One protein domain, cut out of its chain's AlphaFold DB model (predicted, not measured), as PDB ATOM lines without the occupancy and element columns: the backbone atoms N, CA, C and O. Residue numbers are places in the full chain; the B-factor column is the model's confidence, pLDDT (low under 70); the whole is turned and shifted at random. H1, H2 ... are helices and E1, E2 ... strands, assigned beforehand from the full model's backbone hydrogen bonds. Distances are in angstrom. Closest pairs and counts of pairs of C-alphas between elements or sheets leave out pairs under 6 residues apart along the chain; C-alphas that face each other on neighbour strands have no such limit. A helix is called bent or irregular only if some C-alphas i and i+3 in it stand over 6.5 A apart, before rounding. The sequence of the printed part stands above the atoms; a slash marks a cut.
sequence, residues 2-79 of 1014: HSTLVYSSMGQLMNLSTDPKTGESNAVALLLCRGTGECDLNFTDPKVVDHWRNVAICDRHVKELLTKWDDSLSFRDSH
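What this domain is: This is residues 2 to 79 of the 1014 residues of a protein of Caenorhabditis remanei (UniProt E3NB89). Two short helices, H2 and H4, are set crosswise near the middle of a flat, mostly helical domain, and a tiny pair of antiparallel strands, E1 and E2, lies to one side of them. H1 follows E1 with H3 packed on it, H3 and H5 lie far out from the middle, and a long loop of residues 14 to 26 joins H1 to H2. The printed part has 78 residues, with five named helices and two named strands in the order E1, H1, H2, H3, E2, H4, H5; its class is mostly helix. The whole is compact, with a radius of gyration of the C-alphas of 12.7 A, and its outline, only just flat, spans 37 by 36 by 20 A.

Where its parts are: E1 is residues 7 to 9, beginning at C-alpha 7 at (37.795, 18.490, 19.148). H1, residues 10 to 13, follows with no residue between. H2, residues 27 to 35, is 12.0 A long and begins at C-alpha 27 at (45.451, 25.738, 31.328). H3, residues 46 to 53, is 10.0 A long. E2 is residues 56 to 58, and H4, residues 59 to 67, is 9.6 A long. H4 is irregular: C-alphas 64 and 67 are 7.1 A apart. H5, residues 76 to 79, ends at C-alpha 79 at (61.085, 18.698, 25.086).

How they stand to each other: E1 and E2 are antiparallel neighbours, with 138 degrees between their directions. N 8 and O 57 are within hydrogen-bond range at 3.1 A, as are N 57 and O 8 at 3.0 A. H1 touches H3, the closest C-alphas being those of Gly 11 and Arg 53 at 4.0 A. H1 and H2 only just touch, with 3 pairs of C-alphas within 8 A, the closest those of Leu 13 and Ala 27 at 6.2 A. H2 and H3 are only just apart, their closest C-alphas 8.3 A from each other. H2 touches H4 about perpendicular, at 75 degrees, closest at the C-alphas of Leu 31 and Leu 65, 6.0 A. The closest C-alphas of E1 and H4 are those of Tyr 7 and Asp 59, 5.9 A. H5 touches no helix; it is close to H4 but not clearly touching, with the C-alphas of Glu 64 and Arg 76 closest at 7.6 A. In H2 and H3 every O i to N i+4 pair is within hydrogen-bond range, in H4 3 of 5 are, and H1 and H5 are too short for such a pair.

The domain as a whole: The C-alphas of His 2 and Gly 23 are the two farthest apart, at 39.6 A. The printed part has no cut. The link from H1 to H2, 13 residues, is long. The mean pLDDT of the printed part is 76.1, and it is under 70 at residues 2 to 8, residue 70 and residues 72 to 78.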
ATOM      1  N   HIS A   2      31.632   4.867  14.131       31.75
ATOM      2  CA  HIS A   2      32.288   6.171  14.047       31.75
ATOM      3  C   HIS A   2      33.380   6.310  15.113       31.75
ATOM      4  O   HIS A   2      33.165   5.961  16.269       31.75
ATOM      5  N   SER A   3      34.507   6.907  14.732       28.41
ATOM      6  CA  SER A   3      35.324   7.707  15.643       28.41
ATOM      7  C   SER A   3      35.339   9.124  15.079       28.41
ATOM      8  O   SER A   3      36.110   9.428  14.167       28.41
ATOM      9  N   THR A   4      34.424   9.960  15.564       34.38
ATOM     10  CA  THR A   4      34.450  11.405  15.328       34.38
ATOM     11  C   THR A   4      35.813  11.968  15.724       34.38
ATOM     12  O   THR A   4      36.435  11.500  16.682       34.38
ATOM     13  N   LEU A   5      36.285  12.988  15.004       40.44
ATOM     14  CA  LEU A   5      37.375  13.818  15.508       40.44
ATOM     15  C   LEU A   5      36.834  14.578  16.720       40.44
ATOM     16  O   LEU A   5      36.085  15.539  16.568       40.44
ATOM     17  N   VAL A   6      37.175  14.098  17.915       48.09
ATOM     18  CA  VAL A   6      36.898  14.812  19.160       48.09
ATOM     19  C   VAL A   6      37.799  16.042  19.171       48.09
ATOM     20  O   VAL A   6      39.013  15.946  19.348       48.09
ATOM     21  N   TYR A   7      37.193  17.192  18.902       55.09
ATOM     22  CA  TYR A   7      37.795  18.490  19.148       55.09
ATOM     23  C   TYR A   7      37.374  18.933  20.543       55.09
ATOM     24  O   TYR A   7      36.182  19.041  20.823       55.09
ATOM     25  N   SER A   8      38.354  19.190  21.402       61.81
ATOM     26  CA  SER A   8      38.104  19.857  22.675       61.81
ATOM     27  C   SER A   8      37.933  21.356  22.401       61.81
ATOM     28  O   SER A   8      38.749  21.954  21.692       61.81
ATOM     29  N   SER A   9      36.886  21.975  22.949       77.69
ATOM     30  CA  SER A   9      36.791  23.442  22.998       77.69
ATOM     31  C   SER A   9      37.806  23.947  24.023       77.69
ATOM     32  O   SER A   9      37.895  23.397  25.121       77.69
ATOM     33  N   MET A  10      38.562  25.003  23.711       79.50
ATOM     34  CA  MET A  10      39.478  25.594  24.693       79.50
ATOM     35  C   MET A  10      38.735  26.096  25.943       79.50
ATOM     36  O   MET A  10      39.266  25.970  27.042       79.50
ATOM     37  N   GLY A  11      37.476  26.535  25.823       77.38
ATOM     38  CA  GLY A  11      36.609  26.846  26.966       77.38
ATOM     39  C   GLY A  11      36.402  25.681  27.948       77.38
ATOM     40  O   GLY A  11      36.266  25.912  29.145       77.38
ATOM     41  N   GLN A  12      36.454  24.425  27.486       79.25
ATOM     42  CA  GLN A  12      36.403  23.239  28.357       79.25
ATOM     43  C   GLN A  12      37.726  22.994  29.106       79.25
ATOM     44  O   GLN A  12      37.740  22.303  30.121       79.25
ATOM     45  N   LEU A  13      38.834  23.559  28.615       81.38
ATOM     46  CA  LEU A  13      40.173  23.405  29.190       81.38
ATOM     47  C   LEU A  13      40.515  24.498  30.211       81.38
ATOM     48  O   LEU A  13      41.407  24.282  31.019       81.38
ATOM     49  N   MET A  14      39.812  25.638  30.221       79.12
ATOM     50  CA  MET A  14      40.110  26.780  31.110       79.12
ATOM     51  C   MET A  14      40.099  26.424  32.605       79.12
ATOM     52  O   MET A  14      40.878  26.984  33.368       79.12
ATOM     53  N   ASN A  15      39.266  25.458  33.007       75.62
ATOM     54  CA  ASN A  15      39.133  24.999  34.395       75.62
ATOM     55  C   ASN A  15      40.041  23.795  34.739       75.62
ATOM     56  O   ASN A  15      39.876  23.182  35.794       75.62
ATOM     57  N   LEU A  16      40.957  23.398  33.847       83.25
ATOM     58  CA  LEU A  16      41.848  22.258  34.069       83.25
ATOM     59  C   LEU A  16      43.077  22.675  34.896       83.25
ATOM     60  O   LEU A  16      43.763  23.635  34.563       83.25
ATOM     61  N   SER A  17      43.375  21.928  35.960       77.56
ATOM     62  CA  SER A  17      44.510  22.213  36.850       77.56
ATOM     63  C   SER A  17      45.867  22.033  36.149       77.56
ATOM     64  O   SER A  17      46.093  21.050  35.441       77.56
ATOM     65  N   THR A  18      46.773  22.986  36.375       82.25
ATOM     66  CA  THR A  18      48.157  23.035  35.873       82.25
ATOM     67  C   THR A  18      49.179  22.680  36.968       82.25
ATOM     68  O   THR A  18      48.858  22.681  38.155       82.25
ATOM     69  N   ASP A  19      50.436  22.384  36.593       80.50
ATOM     70  CA  ASP A  19      51.557  22.296  37.554       80.50
ATOM     71  C   ASP A  19      51.902  23.711  38.058       80.50
ATOM     72  O   ASP A  19      52.372  24.516  37.250       80.50
ATOM     73  N   PRO A  20      51.771  24.028  39.365       80.75
ATOM     74  CA  PRO A  20      52.067  25.364  39.896       80.75
ATOM     75  C   PRO A  20      53.480  25.877  39.575       80.75
ATOM     76  O   PRO A  20      53.725  27.082  39.593       80.75
ATOM     77  N   LYS A  21      54.427  24.986  39.250       81.88
ATOM     78  CA  LYS A  21      55.809  25.343  38.889       81.88
ATOM     79  C   LYS A  21      55.941  26.009  37.518       81.88
ATOM     80  O   LYS A  21      57.022  26.510  37.215       81.88
ATOM     81  N   THR A  22      54.894  26.025  36.688       83.56
ATOM     82  CA  THR A  22      54.874  26.831  35.456       83.56
ATOM     83  C   THR A  22      54.563  28.302  35.723       83.56
ATOM     84  O   THR A  22      54.788  29.115  34.833       83.56
ATOM     85  N   GLY A  23      54.074  28.662  36.915       81.94
ATOM     86  CA  GLY A  23      53.662  30.028  37.252       81.94
ATOM     87  C   GLY A  23      52.321  30.466  36.649       81.94
ATOM     88  O   GLY A  23      51.944  31.614  36.834       81.94
ATOM     89  N   GLU A  24      51.598  29.572  35.967       84.19
ATOM     90  CA  GLU A  24      50.301  29.854  35.338       84.19
ATOM     91  C   GLU A  24      49.235  28.877  35.846       84.19
ATOM     92  O   GLU A  24      49.461  27.664  35.863       84.19
ATOM     93  N   SER A  25      48.072  29.399  36.236       81.75
ATOM     94  CA  SER A  25      46.909  28.644  36.716       81.75
ATOM     95  C   SER A  25      45.888  28.344  35.613       81.75
ATOM     96  O   SER A  25      45.161  27.357  35.717       81.75
ATOM     97  N   ASN A  26      45.845  29.141  34.540       86.81
ATOM     98  CA  ASN A  26      44.964  28.915  33.401       86.81
ATOM     99  C   ASN A  26      45.595  27.939  32.392       86.81
ATOM    100  O   ASN A  26      46.583  28.231  31.712       86.81
ATOM    101  N   ALA A  27      44.976  26.772  32.239       87.25
ATOM    102  CA  ALA A  27      45.451  25.738  31.328       87.25
ATOM    103  C   ALA A  27      45.442  26.135  29.836       87.25
ATOM    104  O   ALA A  27      46.234  25.579  29.075       87.25
ATOM    105  N   VAL A  28      44.615  27.098  29.405       87.94
ATOM    106  CA  VAL A  28      44.633  27.621  28.023       87.94
ATOM    107  C   VAL A  28      45.813  28.571  27.811       87.94
ATOM    108  O   VAL A  28      46.500  28.442  26.801       87.94
ATOM    109  N   ALA A  29      46.126  29.443  28.773       86.62
ATOM    110  CA  ALA A  29      47.330  30.282  28.722       86.62
ATOM    111  C   ALA A  29      48.608  29.428  28.634       86.62
ATOM    112  O   ALA A  29      49.449  29.630  27.756       86.62
ATOM    113  N   LEU A  30      48.713  28.391  29.474       87.69
ATOM    114  CA  LEU A  30      49.842  27.459  29.449       87.69
ATOM    115  C   LEU A  30      49.944  26.679  28.121       87.69
ATOM    116  O   LEU A  30      51.044  26.439  27.620       87.69
ATOM    117  N   LEU A  31      48.803  26.292  27.547       88.31
ATOM    118  CA  LEU A  31      48.692  25.595  26.262       88.31
ATOM    119  C   LEU A  31      49.117  26.481  25.079       88.31
ATOM    120  O   LEU A  31      49.860  26.012  24.215       88.31
ATOM    121  N   LEU A  32      48.694  27.749  25.050       87.69
ATOM    122  CA  LEU A  32      49.066  28.722  24.014       87.69
ATOM    123  C   LEU A  32      50.548  29.108  24.124       87.69
ATOM    124  O   LEU A  32      51.283  28.992  23.143       87.69
ATOM    125  N   CYS A  33      51.046  29.400  25.327       87.00
ATOM    126  CA  CYS A  33      52.464  29.688  25.543       87.00
ATOM    127  C   CYS A  33      53.382  28.522  25.124       87.00
ATOM    128  O   CYS A  33      54.476  28.732  24.599       87.00
ATOM    129  N   ARG A  34      52.932  27.269  25.297       86.88
ATOM    130  CA  ARG A  34      53.651  26.087  24.793       86.88
ATOM    131  C   ARG A  34      53.501  25.876  23.282       86.88
ATOM    132  O   ARG A  34      54.458  25.425  22.661       86.88
ATOM    133  N   GLY A  35      52.334  26.162  22.703       84.31
ATOM    134  CA  GLY A  35      52.015  25.861  21.302       84.31
ATOM    135  C   GLY A  35      52.394  26.951  20.295       84.31
ATOM    136  O   GLY A  35      53.024  26.651  19.283       84.31
ATOM    137  N   THR A  36      52.007  28.201  20.554       80.44
ATOM    138  CA  THR A  36      52.241  29.370  19.682       80.44
ATOM    139  C   THR A  36      53.312  30.317  20.223       80.44
ATOM    140  O   THR A  36      53.880  31.086  19.452       80.44
ATOM    141  N   GLY A  37      53.619  30.248  21.524       81.31
ATOM    142  CA  GLY A  37      54.525  31.183  22.200       81.31
ATOM    143  C   GLY A  37      53.842  32.444  22.734       81.31
ATOM    144  O   GLY A  37      54.531  33.342  23.214       81.31
ATOM    145  N   GLU A  38      52.509  32.508  22.665       84.44
ATOM    146  CA  GLU A  38      51.685  33.575  23.242       84.44
ATOM    147  C   GLU A  38      51.542  33.348  24.755       84.44
ATOM    148  O   GLU A  38      50.768  32.502  25.201       84.44
ATOM    149  N   CYS A  39      52.350  34.067  25.537       83.50
ATOM    150  CA  CYS A  39      52.522  33.860  26.979       83.50
ATOM    151  C   CYS A  39      52.032  35.046  27.839       83.50
ATOM    152  O   CYS A  39      52.174  35.005  29.054       83.50
ATOM    153  N   ASP A  40      51.466  36.095  27.228       80.44
ATOM    154  CA  ASP A  40      51.032  37.347  27.872       80.44
ATOM    155  C   ASP A  40      49.516  37.619  27.785       80.44
ATOM    156  O   ASP A  40      49.052  38.733  28.035       80.44
ATOM    157  N   LEU A  41      48.731  36.600  27.430       82.50
ATOM    158  CA  LEU A  41      47.275  36.685  27.330       82.50
ATOM    159  C   LEU A  41      46.628  36.728  28.721       82.50
ATOM    160  O   LEU A  41      46.614  35.731  29.439       82.50
ATOM    161  N   ASN A  42      46.039  37.867  29.092       81.06
ATOM    162  CA  ASN A  42      45.359  37.998  30.378       81.06
ATOM    163  C   ASN A  42      43.946  37.380  30.364       81.06
ATOM    164  O   ASN A  42      42.972  38.030  29.983       81.06
ATOM    165  N   PHE A  43      43.813  36.156  30.875       80.38
ATOM    166  CA  PHE A  43      42.525  35.468  31.014       80.38
ATOM    167  C   PHE A  43      41.630  35.978  32.166       80.38
ATOM    168  O   PHE A  43      40.576  35.389  32.401       80.38
ATOM    169  N   THR A  44      41.977  37.074  32.859       79.19
ATOM    170  CA  THR A  44      41.000  37.803  33.700       79.19
ATOM    171  C   THR A  44      40.129  38.778  32.901       79.19
ATOM    172  O   THR A  44      39.167  39.303  33.455       79.19
ATOM    173  N   ASP A  45      40.455  39.066  31.635       81.00
ATOM    174  CA  ASP A  45      39.606  39.868  30.746       81.00
ATOM    175  C   ASP A  45      38.491  38.978  30.150       81.00
ATOM    176  O   ASP A  45      38.800  37.961  29.524       81.00
ATOM    177  N   PRO A  46      37.197  39.322  30.290       79.06
ATOM    178  CA  PRO A  46      36.114  38.600  29.623       79.06
ATOM    179  C   PRO A  46      36.267  38.511  28.095       79.06
ATOM    180  O   PRO A  46      35.930  37.481  27.520       79.06
ATOM    181  N   LYS A  47      36.833  39.532  27.429       79.81
ATOM    182  CA  LYS A  47      37.081  39.536  25.970       79.81
ATOM    183  C   LYS A  47      38.164  38.520  25.587       79.81
ATOM    184  O   LYS A  47      37.980  37.743  24.651       79.81
ATOM    185  N   VAL A  48      39.232  38.507  26.392       80.69
ATOM    186  CA  VAL A  48      40.142  37.382  26.689       80.69
ATOM    187  C   VAL A  48      39.538  35.990  26.488       80.69
ATOM    188  O   VAL A  48      39.766  35.248  25.530       80.69
ATOM    189  N   VAL A  49      38.699  35.684  27.473       80.44
ATOM    190  CA  VAL A  49      38.006  34.419  27.667       80.44
ATOM    191  C   VAL A  49      37.084  34.114  26.491       80.44
ATOM    192  O   VAL A  49      37.190  33.029  25.927       80.44
ATOM    193  N   ASP A  50      36.224  35.042  26.074       82.12
ATOM    194  CA  ASP A  50      35.210  34.788  25.043       82.12
ATOM    195  C   ASP A  50      35.795  34.561  23.649       82.12
ATOM    196  O   ASP A  50      35.298  33.693  22.926       82.12
ATOM    197  N   HIS A  51      36.891  35.243  23.297       83.69
ATOM    198  CA  HIS A  51      37.608  34.982  22.050       83.69
ATOM    199  C   HIS A  51      38.107  33.531  21.979       83.69
ATOM    200  O   HIS A  51      37.861  32.830  20.995       83.69
ATOM    201  N   TRP A  52      38.761  33.046  23.040       82.12
ATOM    202  CA  TRP A  52      39.326  31.694  23.065       82.12
ATOM    203  C   TRP A  52      38.310  30.599  23.431       82.12
ATOM    204  O   TRP A  52      38.514  29.448  23.052       82.12
ATOM    205  N   ARG A  53      37.189  30.919  24.098       80.00
ATOM    206  CA  ARG A  53      36.152  29.964  24.556       80.00
ATOM    207  C   ARG A  53      35.720  28.989  23.455       80.00
ATOM    208  O   ARG A  53      35.630  27.780  23.686       80.00
ATOM    209  N   ASN A  54      35.497  29.516  22.252       77.00
ATOM    210  CA  ASN A  54      34.951  28.780  21.111       77.00
ATOM    211  C   ASN A  54      36.021  28.229  20.150       77.00
ATOM    212  O   ASN A  54      35.677  27.583  19.160       77.00
ATOM    213  N   VAL A  55      37.314  28.437  20.429       82.44
ATOM    214  CA  VAL A  55      38.398  27.907  19.592       82.44
ATOM    215  C   VAL A  55      38.519  26.394  19.797       82.44
ATOM    216  O   VAL A  55      38.690  25.899  20.913       82.44
ATOM    217  N   ALA A  56      38.424  25.650  18.695       81.44
ATOM    218  CA  ALA A  56      38.578  24.202  18.672       81.44
ATOM    219  C   ALA A  56      40.059  23.810  18.573       81.44
ATOM    220  O   ALA A  56      40.766  24.253  17.666       81.44
ATOM    221  N   ILE A  57      40.519  22.922  19.455       78.12
ATOM    222  CA  ILE A  57      41.861  22.331  19.393       78.12
ATOM    223  C   ILE A  57      41.774  20.808  19.249       78.12
ATOM    224  O   ILE A  57      40.874  20.152  19.778       78.12
ATOM    225  N   CYS A  58      42.708  20.220  18.495       82.38
ATOM    226  CA  CYS A  58      42.749  18.775  18.326       82.38
ATOM    227  C   CYS A  58      43.213  18.078  19.615       82.38
ATOM    228  O   CYS A  58      44.180  18.481  20.270       82.38
ATOM    229  N   ASP A  59      42.565  16.958  19.930       79.50
ATOM    230  CA  ASP A  59      42.803  16.175  21.146       79.50
ATOM    231  C   ASP A  59      44.251  15.675  21.307       79.50
ATOM    232  O   ASP A  59      44.656  15.271  22.397       79.50
ATOM    233  N   ARG A  60      45.049  15.684  20.229       79.62
ATOM    234  CA  ARG A  60      46.477  15.352  20.271       79.62
ATOM    235  C   ARG A  60      47.311  16.483  20.870       79.62
ATOM    236  O   ARG A  60      48.093  16.198  21.766       79.62
ATOM    237  N   HIS A  61      47.134  17.736  20.440       81.06
ATOM    238  CA  HIS A  61      47.891  18.865  21.001       81.06
ATOM    239  C   HIS A  61      47.523  19.113  22.472       81.06
ATOM    240  O   HIS A  61      48.401  19.379  23.287       81.06
ATOM    241  N   VAL A  62      46.250  18.910  22.840       82.56
ATOM    242  CA  VAL A  62      45.786  18.949  24.242       82.56
ATOM    243  C   VAL A  62      46.471  17.888  25.110       82.56
ATOM    244  O   VAL A  62      46.683  18.108  26.301       82.56
ATOM    245  N   LYS A  63      46.837  16.733  24.544       83.19
ATOM    246  CA  LYS A  63      47.603  15.690  25.248       83.19
ATOM    247  C   LYS A  63      49.091  16.024  25.277       83.19
ATOM    248  O   LYS A  63      49.686  16.022  26.345       83.19
ATOM    249  N   GLU A  64      49.654  16.389  24.135       83.25
ATOM    250  CA  GLU A  64      51.078  16.675  23.948       83.25
ATOM    251  C   GLU A  64      51.582  17.853  24.797       83.25
ATOM    252  O   GLU A  64      52.606  17.729  25.464       83.25
ATOM    253  N   LEU A  65      50.838  18.963  24.841       84.25
ATOM    254  CA  LEU A  65      51.286  20.216  25.467       84.25
ATOM    255  C   LEU A  65      50.710  20.464  26.872       84.25
ATOM    256  O   LEU A  65      51.222  21.324  27.587       84.25
ATOM    257  N   LEU A  66      49.664  19.738  27.279       84.19
ATOM    258  CA  LEU A  66      48.924  19.996  28.522       84.19
ATOM    259  C   LEU A  66      48.634  18.702  29.307       84.19
ATOM    260  O   LEU A  66      49.379  18.355  30.219       84.19
ATOM    261  N   THR A  67      47.586  17.956  28.947       81.88
ATOM    262  CA  THR A  67      47.005  16.876  29.778       81.88
ATOM    263  C   THR A  67      47.849  15.601  29.896       81.88
ATOM    264  O   THR A  67      47.617  14.804  30.803       81.88
ATOM    265  N   LYS A  68      48.829  15.389  29.010       79.94
ATOM    266  CA  LYS A  68      49.813  14.293  29.077       79.94
ATOM    267  C   LYS A  68      51.255  14.809  29.032       79.94
ATOM    268  O   LYS A  68      52.157  14.096  28.600       79.94
ATOM    269  N   TRP A  69      51.485  16.035  29.511       75.69
ATOM    270  CA  TRP A  69      52.833  16.596  29.629       75.69
ATOM    271  C   TRP A  69      53.718  15.754  30.561       75.69
ATOM    272  O   TRP A  69      54.846  15.431  30.210       75.69
ATOM    273  N   ASP A  70      53.224  15.320  31.720       68.50
ATOM    274  CA  ASP A  70      54.026  14.534  32.670       68.50
ATOM    275  C   ASP A  70      54.041  13.010  32.405       68.50
ATOM    276  O   ASP A  70      54.754  12.285  33.102       68.50
ATOM    277  N   ASP A  71      53.349  12.519  31.366       71.25
ATOM    278  CA  ASP A  71      53.377  11.101  30.973       71.25
ATOM    279  C   ASP A  71      54.763  10.677  30.454       71.25
ATOM    280  O   ASP A  71      55.331  11.260  29.527       71.25
ATOM    281  N   SER A  72      55.278   9.575  30.996       50.81
ATOM    282  CA  SER A  72      56.658   9.099  30.821       50.81
ATOM    283  C   SER A  72      56.996   8.450  29.467       50.81
ATOM    284  O   SER A  72      58.060   7.839  29.346       50.81
ATOM    285  N   LEU A  73      56.106   8.520  28.466       53.97
ATOM    286  CA  LEU A  73      56.144   7.625  27.296       53.97
ATOM    287  C   LEU A  73      56.062   8.268  25.900       53.97
ATOM    288  O   LEU A  73      56.187   7.530  24.921       53.97
ATOM    289  N   SER A  74      55.906   9.592  25.756       58.03
ATOM    290  CA  SER A  74      56.012  10.214  24.417       58.03
ATOM    291  C   SER A  74      56.352  11.704  24.362       58.03
ATOM    292  O   SER A  74      57.213  12.071  23.572       58.03
ATOM    293  N   PHE A  75      55.676  12.569  25.127       67.38
ATOM    294  CA  PHE A  75      55.602  13.996  24.766       67.38
ATOM    295  C   PHE A  75      56.695  14.863  25.396       67.38
ATOM    296  O   PHE A  75      57.575  15.365  24.706       67.38
ATOM    297  N   ARG A  76      56.752  14.983  26.723       63.69
ATOM    298  CA  ARG A  76      57.816  15.751  27.402       63.69
ATOM    299  C   ARG A  76      59.219  15.148  27.241       63.69
ATOM    300  O   ARG A  76      60.212  15.813  27.528       63.69
ATOM    301  N   ASP A  77      59.316  13.915  26.749       65.00
ATOM    302  CA  ASP A  77      60.571  13.275  26.344       65.00
ATOM    303  C   ASP A  77      61.226  13.937  25.116       65.00
ATOM    304  O   ASP A  77      62.453  13.925  25.042       65.00
ATOM    305  N   SER A  78      60.470  14.573  24.207       67.50
ATOM    306  CA  SER A  78      61.039  15.374  23.105       67.50
ATOM    307  C   SER A  78      61.383  16.819  23.488       67.50
ATOM    308  O   SER A  78      62.104  17.482  22.749       67.50
ATOM    309  N   HIS A  79      60.915  17.304  24.645       71.69
ATOM    310  CA  HIS A  79      61.085  18.698  25.086       71.69
ATOM    311  C   HIS A  79      62.047  18.881  26.278       71.69
ATOM    312  O   HIS A  79      62.239  20.004  26.740       71.69
TER     313      HIS A  79